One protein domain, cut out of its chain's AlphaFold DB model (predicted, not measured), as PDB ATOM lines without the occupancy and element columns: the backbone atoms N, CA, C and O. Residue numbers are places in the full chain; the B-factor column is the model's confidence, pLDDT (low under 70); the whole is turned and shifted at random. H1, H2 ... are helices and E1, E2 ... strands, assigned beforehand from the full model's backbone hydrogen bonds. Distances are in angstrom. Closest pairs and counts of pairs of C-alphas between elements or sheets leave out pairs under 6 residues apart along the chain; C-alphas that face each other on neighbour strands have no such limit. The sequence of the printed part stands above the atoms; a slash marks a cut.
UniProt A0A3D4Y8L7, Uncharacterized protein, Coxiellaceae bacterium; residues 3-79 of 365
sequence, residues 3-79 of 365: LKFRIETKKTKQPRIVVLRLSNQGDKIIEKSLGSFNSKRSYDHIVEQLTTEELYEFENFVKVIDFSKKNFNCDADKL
ATOM      1  N   LEU A   3       3.158   9.229 -16.035       87.12
ATOM      2  CA  LEU A   3       2.678   9.284 -17.411       87.12
ATOM      3  C   LEU A   3       2.486   7.873 -17.982       87.12
ATOM      4  O   LEU A   3       3.196   6.923 -17.651       87.12
ATOM      5  N   LYS A   4       1.498   7.736 -18.866       87.62
ATOM      6  CA  LYS A   4       1.282   6.556 -19.701       87.62
ATOM      7  C   LYS A   4       1.196   6.988 -21.156       87.62
ATOM      8  O   LYS A   4       0.363   7.811 -21.526       87.62
ATOM      9  N   PHE A   5       2.023   6.366 -21.984       87.81
ATOM     10  CA  PHE A   5       2.050   6.594 -23.422       87.81
ATOM     11  C   PHE A   5       1.249   5.500 -24.121       87.81
ATOM     12  O   PHE A   5       1.533   4.306 -23.984       87.81
ATOM     13  N   ARG A   6       0.202   5.902 -24.842       86.69
ATOM     14  CA  ARG A   6      -0.653   4.994 -25.609       86.69
ATOM     15  C   ARG A   6      -0.516   5.305 -27.085       86.69
ATOM     16  O   ARG A   6      -0.716   6.440 -27.499       86.69
ATOM     17  N   ILE A   7      -0.232   4.287 -27.881       83.00
ATOM     18  CA  ILE A   7      -0.177   4.427 -29.330       83.00
ATOM     19  C   ILE A   7      -1.560   4.120 -29.887       83.00
ATOM     20  O   ILE A   7      -2.112   3.048 -29.651       83.00
ATOM     21  N   GLU A   8      -2.128   5.079 -30.606       83.94
ATOM     22  CA  GLU A   8      -3.374   4.902 -31.332       83.94
ATOM     23  C   GLU A   8      -3.087   4.813 -32.826       83.94
ATOM     24  O   GLU A   8      -2.669   5.789 -33.457       83.94
ATOM     25  N   THR A   9      -3.370   3.649 -33.399       77.25
ATOM     26  CA  THR A   9      -3.349   3.420 -34.840       77.25
ATOM     27  C   THR A   9      -4.789   3.445 -35.360       77.25
ATOM     28  O   THR A   9      -5.690   2.808 -34.816       77.25
ATOM     29  N   LYS A  10      -5.053   4.228 -36.410       74.12
ATOM     30  CA  LYS A  10      -6.319   4.175 -37.162       74.12
ATOM     31  C   LYS A  10      -5.981   3.826 -38.603       74.12
ATOM     32  O   LYS A  10      -5.060   4.416 -39.149       74.12
ATOM     33  N   LYS A  11      -6.753   2.934 -39.236       62.97
ATOM     34  CA  LYS A  11      -6.474   2.407 -40.592       62.97
ATOM     35  C   LYS A  11      -6.153   3.478 -41.652       62.97
ATOM     36  O   LYS A  11      -5.431   3.189 -42.592       62.97
ATOM     37  N   THR A  12      -6.679   4.695 -41.507       60.75
ATOM     38  CA  THR A  12      -6.538   5.795 -42.480       60.75
ATOM     39  C   THR A  12      -5.752   7.004 -41.966       60.75
ATOM     40  O   THR A  12      -5.628   7.998 -42.679       60.75
ATOM     41  N   LYS A  13      -5.239   6.974 -40.729       71.06
ATOM     42  CA  LYS A  13      -4.496   8.100 -40.137       71.06
ATOM     43  C   LYS A  13      -3.146   7.623 -39.633       71.06
ATOM     44  O   LYS A  13      -3.023   6.503 -39.151       71.06
ATOM     45  N   GLN A  14      -2.148   8.500 -39.708       73.81
ATOM     46  CA  GLN A  14      -0.844   8.213 -39.119       73.81
ATOM     47  C   GLN A  14      -0.996   7.871 -37.627       73.81
ATOM     48  O   GLN A  14      -1.811   8.521 -36.954       73.81
ATOM     49  N   PRO A  15      -0.226   6.889 -37.118       81.94
ATOM     50  CA  PRO A  15      -0.171   6.588 -35.697       81.94
ATOM     51  C   PRO A  15       0.070   7.862 -34.891       81.94
ATOM     52  O   PRO A  15       0.829   8.745 -35.303       81.94
ATOM     53  N   ARG A  16      -0.606   7.973 -33.751       86.44
ATOM     54  CA  ARG A  16      -0.382   9.069 -32.808       86.44
ATOM     55  C   ARG A  16      -0.113   8.524 -31.424       86.44
ATOM     56  O   ARG A  16      -0.686   7.512 -31.023       86.44
ATOM     57  N   ILE A  17       0.722   9.238 -30.693       88.31
ATOM     58  CA  ILE A  17       1.022   8.944 -29.304       88.31
ATOM     59  C   ILE A  17       0.119   9.827 -28.467       88.31
ATOM     60  O   ILE A  17       0.176  11.050 -28.564       88.31
ATOM     61  N   VAL A  18      -0.736   9.200 -27.673       90.12
ATOM     62  CA  VAL A  18      -1.581   9.854 -26.681       90.12
ATOM     63  C   VAL A  18      -0.858   9.817 -25.343       90.12
ATOM     64  O   VAL A  18      -0.437   8.752 -24.885       90.12
ATOM     65  N   VAL A  19      -0.727  10.987 -24.725       91.75
ATOM     66  CA  VAL A  19      -0.084  11.159 -23.422       91.75
ATOM     67  C   VAL A  19      -1.173  11.221 -22.364       91.75
ATOM     68  O   VAL A  19      -2.052  12.083 -22.409       91.75
ATOM     69  N   LEU A  20      -1.140  10.274 -21.431       92.44
ATOM     70  CA  LEU A  20      -2.141  10.123 -20.384       92.44
ATOM     71  C   LEU A  20      -1.483  10.347 -19.020       92.44
ATOM     72  O   LEU A  20      -0.508   9.676 -18.690       92.44
ATOM     73  N   ARG A  21      -2.042  11.243 -18.209       92.25
ATOM     74  CA  ARG A  21      -1.697  11.387 -16.792       92.25
ATOM     75  C   ARG A  21      -2.478  10.360 -15.985       92.25
ATOM     76  O   ARG A  21      -3.705  10.300 -16.089       92.25
ATOM     77  N   LEU A  22      -1.773   9.566 -15.182       89.81
ATOM     78  CA  LEU A  22      -2.375   8.616 -14.250       89.81
ATOM     79  C   LEU A  22      -2.514   9.252 -12.864       89.81
ATOM     80  O   LEU A  22      -1.525   9.681 -12.260       89.81
ATOM     81  N   SER A  23      -3.738   9.257 -12.344       87.19
ATOM     82  CA  SER A  23      -4.059   9.682 -10.979       87.19
ATOM     83  C   SER A  23      -4.835   8.593 -10.248       87.19
ATOM     84  O   SER A  23      -5.727   7.978 -10.831       87.19
ATOM     85  N   ASN A  24      -4.534   8.389  -8.967       84.94
ATOM     86  CA  ASN A  24      -5.299   7.480  -8.119       84.94
ATOM     87  C   ASN A  24      -6.493   8.230  -7.522       84.94
ATOM     88  O   ASN A  24      -6.316   9.299  -6.936       84.94
ATOM     89  N   GLN A  25      -7.691   7.668  -7.654       81.44
ATOM     90  CA  GLN A  25      -8.895   8.141  -6.976       81.44
ATOM     91  C   GLN A  25      -9.503   6.949  -6.224       81.44
ATOM     92  O   GLN A  25     -10.188   6.107  -6.809       81.44
ATOM     93  N   GLY A  26      -9.169   6.830  -4.935       81.12
ATOM     94  CA  GLY A  26      -9.408   5.606  -4.160       81.12
ATOM     95  C   GLY A  26      -8.634   4.420  -4.748       81.12
ATOM     96  O   GLY A  26      -7.461   4.563  -5.091       81.12
ATOM     97  N   ASP A  27      -9.314   3.289  -4.943       80.62
ATOM     98  CA  ASP A  27      -8.737   2.062  -5.524       80.62
ATOM     99  C   ASP A  27      -8.713   2.048  -7.064       80.62
ATOM    100  O   ASP A  27      -8.332   1.053  -7.683       80.62
ATOM    101  N   LYS A  28      -9.143   3.136  -7.721       83.25
ATOM    102  CA  LYS A  28      -9.212   3.222  -9.186       83.25
ATOM    103  C   LYS A  28      -8.124   4.131  -9.746       83.25
ATOM    104  O   LYS A  28      -7.912   5.249  -9.275       83.25
ATOM    105  N   ILE A  29      -7.479   3.664 -10.814       84.50
ATOM    106  CA  ILE A  29      -6.571   4.470 -11.635       84.50
ATOM    107  C   ILE A  29      -7.408   5.199 -12.686       84.50
ATOM    108  O   ILE A  29      -8.086   4.566 -13.496       84.50
ATOM    109  N   ILE A  30      -7.343   6.528 -12.681       90.06
ATOM    110  CA  ILE A  30      -7.991   7.389 -13.670       90.06
ATOM    111  C   ILE A  30      -6.945   7.879 -14.663       90.06
ATOM    112  O   ILE A  30      -5.862   8.319 -14.275       90.06
ATOM    113  N   GLU A  31      -7.288   7.807 -15.949       91.38
ATOM    114  CA  GLU A  31      -6.452   8.278 -17.050       91.38
ATOM    115  C   GLU A  31      -7.008   9.605 -17.587       91.38
ATOM    116  O   GLU A  31      -8.103   9.643 -18.149       91.38
ATOM    117  N   LYS A  32      -6.254  10.699 -17.441       90.94
ATOM    118  CA  LYS A  32      -6.581  11.996 -18.052       90.94
ATOM    119  C   LYS A  32      -5.708  12.220 -19.282       90.94
ATOM    120  O   LYS A  32      -4.486  12.225 -19.173       90.94
ATOM    121  N   SER A  33      -6.320  12.439 -20.444       91.31
ATOM    122  CA  SER A  33      -5.581  12.798 -21.660       91.31
ATOM    123  C   SER A  33      -5.015  14.212 -21.554       91.31
ATOM    124  O   SER A  33      -5.769  15.151 -21.302       91.31
ATOM    125  N   LEU A  34      -3.704  14.350 -21.753       91.38
ATOM    126  CA  LEU A  34      -3.005  15.639 -21.827       91.38
ATOM    127  C   LEU A  34      -2.871  16.142 -23.270       91.38
ATOM    128  O   LEU A  34      -2.680  17.331 -23.502       91.38
ATOM    129  N   GLY A  35      -2.992  15.241 -24.248       90.75
ATOM    130  CA  GLY A  35      -2.860  15.564 -25.662       90.75
ATOM    131  C   GLY A  35      -2.377  14.378 -26.487       90.75
ATOM    132  O   GLY A  35      -2.269  13.247 -26.003       90.75
ATOM    133  N   SER A  36      -2.098  14.633 -27.766       90.44
ATOM    134  CA  SER A  36      -1.517  13.623 -28.651       90.44
ATOM    135  C   SER A  36      -0.618  14.240 -29.710       90.44
ATOM    136  O   SER A  36      -0.996  15.257 -30.295       90.44
ATOM    137  N   PHE A  37       0.486  13.576 -30.034       90.38
ATOM    138  CA  PHE A  37       1.462  14.048 -31.015       90.38
ATOM    139  C   PHE A  37       1.877  12.948 -32.001       90.38
ATOM    140  O   PHE A  37       1.587  11.764 -31.806       90.38
ATOM    141  N   ASN A  38       2.497  13.365 -33.105       86.62
ATOM    142  CA  ASN A  38       3.143  12.506 -34.101       86.62
ATOM    143  C   ASN A  38       4.147  13.336 -34.918       86.62
ATOM    144  O   ASN A  38       4.332  14.516 -34.646       86.62
ATOM    145  N   SER A  39       4.748  12.762 -35.963       75.19
ATOM    146  CA  SER A  39       5.746  13.454 -36.795       75.19
ATOM    147  C   SER A  39       5.260  14.741 -37.480       75.19
ATOM    148  O   SER A  39       6.084  15.528 -37.932       75.19
ATOM    149  N   LYS A  40       3.944  14.973 -37.573       79.06
ATOM    150  CA  LYS A  40       3.346  16.180 -38.171       79.06
ATOM    151  C   LYS A  40       2.715  17.128 -37.149       79.06
ATOM    152  O   LYS A  40       2.224  18.184 -37.535       79.06
ATOM    153  N   ARG A  41       2.639  16.740 -35.874       81.69
ATOM    154  CA  ARG A  41       1.966  17.506 -34.819       81.69
ATOM    155  C   ARG A  41       2.934  17.764 -33.681       81.69
ATOM    156  O   ARG A  41       3.382  16.809 -33.054       81.69
ATOM    157  N   SER A  42       3.176  19.042 -33.400       85.56
ATOM    158  CA  SER A  42       3.969  19.456 -32.245       85.56
ATOM    159  C   SER A  42       3.342  18.974 -30.930       85.56
ATOM    160  O   SER A  42       2.116  18.852 -30.808       85.56
ATOM    161  N   TYR A  43       4.200  18.711 -29.950       89.94
ATOM    162  CA  TYR A  43       3.843  18.384 -28.576       89.94
ATOM    163  C   TYR A  43       4.034  19.561 -27.601       89.94
ATOM    164  O   TYR A  43       3.879  19.349 -26.402       89.94
ATOM    165  N   ASP A  44       4.295  20.787 -28.074       89.25
ATOM    166  CA  ASP A  44       4.517  21.967 -27.205       89.25
ATOM    167  C   ASP A  44       3.351  22.192 -26.228       89.25
ATOM    168  O   ASP A  44       3.544  22.323 -25.023       89.25
ATOM    169  N   HIS A  45       2.116  22.070 -26.728       89.00
ATOM    170  CA  HIS A  45       0.893  22.153 -25.920       89.00
ATOM    171  C   HIS A  45       0.813  21.115 -24.786       89.00
ATOM    172  O   HIS A  45       0.061  21.303 -23.833       89.00
ATOM    173  N   ILE A  46       1.520  19.985 -24.905       91.94
ATOM    174  CA  ILE A  46       1.587  18.953 -23.863       91.94
ATOM    175  C   ILE A  46       2.598  19.387 -22.804       91.94
ATOM    176  O   ILE A  46       2.277  19.323 -21.622       91.94
ATOM    177  N   VAL A  47       3.777  19.851 -23.234       91.38
ATOM    178  CA  VAL A  47       4.908  20.255 -22.379       91.38
ATOM    179  C   VAL A  47       4.496  21.323 -21.369       91.38
ATOM    180  O   VAL A  47       4.796  21.185 -20.187       91.38
ATOM    181  N   GLU A  48       3.730  22.325 -21.802       89.75
ATOM    182  CA  GLU A  48       3.245  23.426 -20.952       89.75
ATOM    183  C   GLU A  48       2.374  22.968 -19.766       89.75
ATOM    184  O   GLU A  48       2.186  23.712 -18.805       89.75
ATOM    185  N   GLN A  49       1.828  21.750 -19.815       91.25
ATOM    186  CA  GLN A  49       0.920  21.219 -18.796       91.25
ATOM    187  C   GLN A  49       1.594  20.248 -17.812       91.25
ATOM    188  O   GLN A  49       0.912  19.754 -16.904       91.25
ATOM    189  N   LEU A  50       2.874  19.911 -18.007       91.75
ATOM    190  CA  LEU A  50       3.575  18.868 -17.250       91.75
ATOM    191  C   LEU A  50       4.184  19.406 -15.951       91.75
ATOM    192  O   LEU A  50       4.720  20.510 -15.910       91.75
ATOM    193  N   THR A  51       4.139  18.600 -14.886       91.75
ATOM    194  CA  THR A  51       5.015  18.833 -13.725       91.75
ATOM    195  C   THR A  51       6.464  18.509 -14.084       91.75
ATOM    196  O   THR A  51       6.728  17.865 -15.098       91.75
ATOM    197  N   THR A  52       7.417  18.891 -13.234       88.06
ATOM    198  CA  THR A  52       8.840  18.588 -13.446       88.06
ATOM    199  C   THR A  52       9.102  17.092 -13.633       88.06
ATOM    200  O   THR A  52       9.795  16.706 -14.573       88.06
ATOM    201  N   GLU A  53       8.510  16.223 -12.803       87.06
ATOM    202  CA  GLU A  53       8.723  14.777 -12.953       87.06
ATOM    203  C   GLU A  53       8.053  14.219 -14.213       87.06
ATOM    204  O   GLU A  53       8.564  13.288 -14.833       87.06
ATOM    205  N   GLU A  54       6.910  14.778 -14.607       91.62
ATOM    206  CA  GLU A  54       6.227  14.376 -15.833       91.62
ATOM    207  C   GLU A  54       6.984  14.836 -17.077       91.62
ATOM    208  O   GLU A  54       7.062  14.087 -18.047       91.62
ATOM    209  N   LEU A  55       7.574  16.032 -17.043       92.12
ATOM    210  CA  LEU A  55       8.433  16.539 -18.105       92.12
ATOM    211  C   LEU A  55       9.667  15.649 -18.268       92.12
ATOM    212  O   LEU A  55       9.965  15.230 -19.384       92.12
ATOM    213  N   TYR A  56      10.303  15.266 -17.159       90.12
ATOM    214  CA  TYR A  56      11.385  14.282 -17.160       90.12
ATOM    215  C   TYR A  56      10.962  12.963 -17.831       90.12
ATOM    216  O   TYR A  56      11.663  12.459 -18.711       90.12
ATOM    217  N   GLU A  57       9.815  12.384 -17.451       89.38
ATOM    218  CA  GLU A  57       9.322  11.134 -18.056       89.38
ATOM    219  C   GLU A  57       8.989  11.309 -19.549       89.38
ATOM    220  O   GLU A  57       9.259  10.421 -20.360       89.38
ATOM    221  N   PHE A  58       8.431  12.460 -19.923       91.38
ATOM    222  CA  PHE A  58       8.065  12.785 -21.295       91.38
ATOM    223  C   PHE A  58       9.285  12.932 -22.212       91.38
ATOM    224  O   PHE A  58       9.329  12.306 -23.271       91.38
ATOM    225  N   GLU A  59      10.293  13.707 -21.809       90.94
ATOM    226  CA  GLU A  59      11.496  13.935 -22.617       90.94
ATOM    227  C   GLU A  59      12.303  12.655 -22.836       90.94
ATOM    228  O   GLU A  59      12.750  12.393 -23.956       90.94
ATOM    229  N   ASN A  60      12.444  11.828 -21.795       89.19
ATOM    230  CA  ASN A  60      13.089  10.522 -21.914       89.19
ATOM    231  C   ASN A  60      12.376   9.650 -22.956       89.19
ATOM    232  O   ASN A  60      13.011   9.143 -23.885       89.19
ATOM    233  N   PHE A  61      11.046   9.557 -22.872       89.25
ATOM    234  CA  PHE A  61      10.249   8.779 -23.816       89.25
ATOM    235  C   PHE A  61      10.374   9.282 -25.264       89.25
ATOM    236  O   PHE A  61      10.569   8.484 -26.184       89.25
ATOM    237  N   VAL A  62      10.311  10.599 -25.486       89.44
ATOM    238  CA  VAL A  62      10.485  11.186 -26.826       89.44
ATOM    239  C   VAL A  62      11.870  10.856 -27.389       89.44
ATOM    240  O   VAL A  62      11.975  10.394 -28.525       89.44
ATOM    241  N   LYS A  63      12.936  10.984 -26.589       88.44
ATOM    242  CA  LYS A  63      14.296  10.659 -27.048       88.44
ATOM    243  C   LYS A  63      14.511   9.178 -27.347       88.44
ATOM    244  O   LYS A  63      15.331   8.863 -28.209       88.44
ATOM    245  N   VAL A  64      13.789   8.273 -26.685       87.00
ATOM    246  CA  VAL A  64      13.803   6.834 -27.006       87.00
ATOM    247  C   VAL A  64      13.200   6.583 -28.393       87.00
ATOM    248  O   VAL A  64      13.761   5.820 -29.189       87.00
ATOM    249  N   ILE A  65      12.093   7.258 -28.718       87.44
ATOM    250  CA  ILE A  65      11.464   7.175 -30.044       87.44
ATOM    251  C   ILE A  65      12.401   7.735 -31.111       87.44
ATOM    252  O   ILE A  65      12.660   7.057 -32.108       87.44
ATOM    253  N   ASP A  66      12.952   8.928 -30.885       87.50
ATOM    254  CA  ASP A  66      13.877   9.573 -31.819       87.50
ATOM    255  C   ASP A  66      15.113   8.705 -32.069       87.50
ATOM    256  O   ASP A  66      15.534   8.517 -33.213       87.50
ATOM    257  N   PHE A  67      15.676   8.124 -31.006       86.31
ATOM    258  CA  PHE A  67      16.802   7.201 -31.098       86.31
ATOM    259  C   PHE A  67      16.463   5.989 -31.972       86.31
ATOM    260  O   PHE A  67      17.245   5.615 -32.850       86.31
ATOM    261  N   SER A  68      15.290   5.395 -31.757       87.06
ATOM    262  CA  SER A  68      14.844   4.209 -32.490       87.06
ATOM    263  C   SER A  68      14.594   4.513 -33.966       87.06
ATOM    264  O   SER A  68      15.013   3.756 -34.846       87.06
ATOM    265  N   LYS A  69      13.985   5.667 -34.254       84.75
ATOM    266  CA  LYS A  69      13.763   6.125 -35.623       84.75
ATOM    267  C   LYS A  69      15.079   6.410 -36.339       84.75
ATOM    268  O   LYS A  69      15.252   5.987 -37.477       84.75
ATOM    269  N   LYS A  70      16.021   7.080 -35.669       85.56
ATOM    270  CA  LYS A  70      17.327   7.439 -36.235       85.56
ATOM    271  C   LYS A  70      18.190   6.218 -36.556       85.56
ATOM    272  O   LYS A  70      18.803   6.186 -37.616       85.56
ATOM    273  N   ASN A  71      18.267   5.243 -35.648       83.06
ATOM    274  CA  ASN A  71      19.228   4.137 -35.768       83.06
ATOM    275  C   ASN A  71      18.659   2.880 -36.436       83.06
ATOM    276  O   ASN A  71      19.429   2.097 -36.980       83.06
ATOM    277  N   PHE A  72      17.337   2.682 -36.408       85.25
ATOM    278  CA  PHE A  72      16.693   1.466 -36.926       85.25
ATOM    279  C   PHE A  72      15.584   1.754 -37.945       85.25
ATOM    280  O   PHE A  72      14.899   0.832 -38.380       85.25
ATOM    281  N   ASN A  73      15.351   3.028 -38.295       83.06
ATOM    282  CA  ASN A  73      14.215   3.470 -39.114       83.06
ATOM    283  C   ASN A  73      12.856   2.926 -38.617       83.06
ATOM    284  O   ASN A  73      11.923   2.719 -39.396       83.06
ATOM    285  N   CYS A  74      12.745   2.692 -37.308       82.81
ATOM    286  CA  CYS A  74      11.571   2.094 -36.689       82.81
ATOM    287  C   CYS A  74      10.602   3.185 -36.220       82.81
ATOM    288  O   CYS A  74      11.011   4.162 -35.592       82.81
ATOM    289  N   ASP A  75       9.321   3.028 -36.547       80.12
ATOM    290  CA  ASP A  75       8.263   3.936 -36.106       80.12
ATOM    291  C   ASP A  75       7.794   3.574 -34.690       80.12
ATOM    292  O   ASP A  75       7.888   2.422 -34.265       80.12
ATOM    293  N   ALA A  76       7.267   4.561 -33.957       80.00
ATOM    294  CA  ALA A  76       6.891   4.398 -32.552       80.00
ATOM    295  C   ALA A  76       5.917   3.229 -32.307       80.00
ATOM    296  O   ALA A  76       6.010   2.563 -31.282       80.00
ATOM    297  N   ASP A  77       5.000   2.960 -33.242       78.81
ATOM    298  CA  ASP A  77       3.985   1.900 -33.160       78.81
ATOM    299  C   ASP A  77       4.536   0.478 -33.311       78.81
ATOM    300  O   ASP A  77       3.829  -0.482 -33.007       78.81
ATOM    301  N   LYS A  78       5.794   0.353 -33.736       79.44
ATOM    302  CA  LYS A  78       6.519  -0.915 -33.867       79.44
ATOM    303  C   LYS A  78       7.529  -1.139 -32.740       79.44
ATOM    304  O   LYS A  78       8.201  -2.167 -32.735       79.44
ATOM    305  N   LEU A  79       7.666  -0.189 -31.813       77.06
ATOM    306  CA  LEU A  79       8.590  -0.317 -30.690       77.06
ATOM    307  C   LEU A  79       8.032  -1.285 -29.651       77.06
ATOM    308  O   LEU A  79       6.918  -1.111 -29.152       77.06
TER     309      LEU A  79
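Overview. This is residues 3 to 79 of the 365 residues of an uncharacterized protein of Coxiellaceae bacterium (UniProt A0A3D4Y8L7). A strongly twisted ribbon of three strands, E1, E2 and E3, is accompanied by one long helix, H2, which only grazes the sheet with its residues 53 to 61, while the short helix H1 packs on E3 near the bend of that strand at residue 34. The tip of the hairpin E2 and E3 and the last part of H2 reach out to opposite ends of the whole. The printed part has 77 residues with three named strands and two named helices, in the order E1, E2, E3, H1, H2; the sheet has the order E1, E2, E3, all antiparallel, and the class is mixed, helices and strands. It is only just compact, close to loose, with a radius of gyration of the C-alphas of 13.3 A and spans of 42 by 29 by 21 A.

Along the chain. E1, residues 3 to 10, begins at C-alpha 3 at (2.678, 9.284, -17.411) and is 22.3 A long from first to last C-alpha. E2, residues 13 to 25, is the longest strand, 33.5 A. E3, residues 28 to 37, is 26.6 A long and bends by 53 degrees at residue 34. H1, residues 44 to 47, is 5.1 A long, with C-alpha 44 at (4.517, 21.967, -27.205). H2, residues 52 to 72, is 30.1 A long and ends at C-alpha 72 at (16.693, 1.466, -36.926).

Arrangement. The three strands form a meander, each strand the antiparallel neighbour of the one before, with E1 and E3 as edge strands. E1 and E2 are a hairpin at 147 degrees between directions; N 6 and O 18 are 2.9 A apart and N 18 and O 6 2.8 A, both within hydrogen-bond range. E2 and E3 are also a hairpin at 147 degrees, with N 21 and O 32 at 2.8 A and N 32 and O 21 at 2.9 A, both within range. H1 is on the sheet at a height over the sheet of 7.9 A, and only just over E3, on which 3 of its 4 C-alphas fall. The closest C-alphas of E3 and H1 are those of Gly 35 and Ile 46, 5.9 A apart. H1 and H2 are close but not clearly touching, the closest C-alphas being those of Val 47 and Leu 55, 6.7 A apart. H2 only grazes the sheet; the closest C-alphas of E1 and H2 are those of Leu 3 and Glu 54, 6.4 A apart. In H2 every O i to N i+4 pair is within hydrogen-bond range; H1 is too short for such a pair.

Size, cuts and confidence. The two C-alphas farthest apart are those of Gly 26 and Asn 71, 42.7 A. The printed part has no cut. The links E1 to E2, E2 to E3 and H1 to H2 are tight, and the link E3 to H1 is short. Mean pLDDT of the printed part is 85.7; residues 11 to 12, between E1 and E2, are under 70.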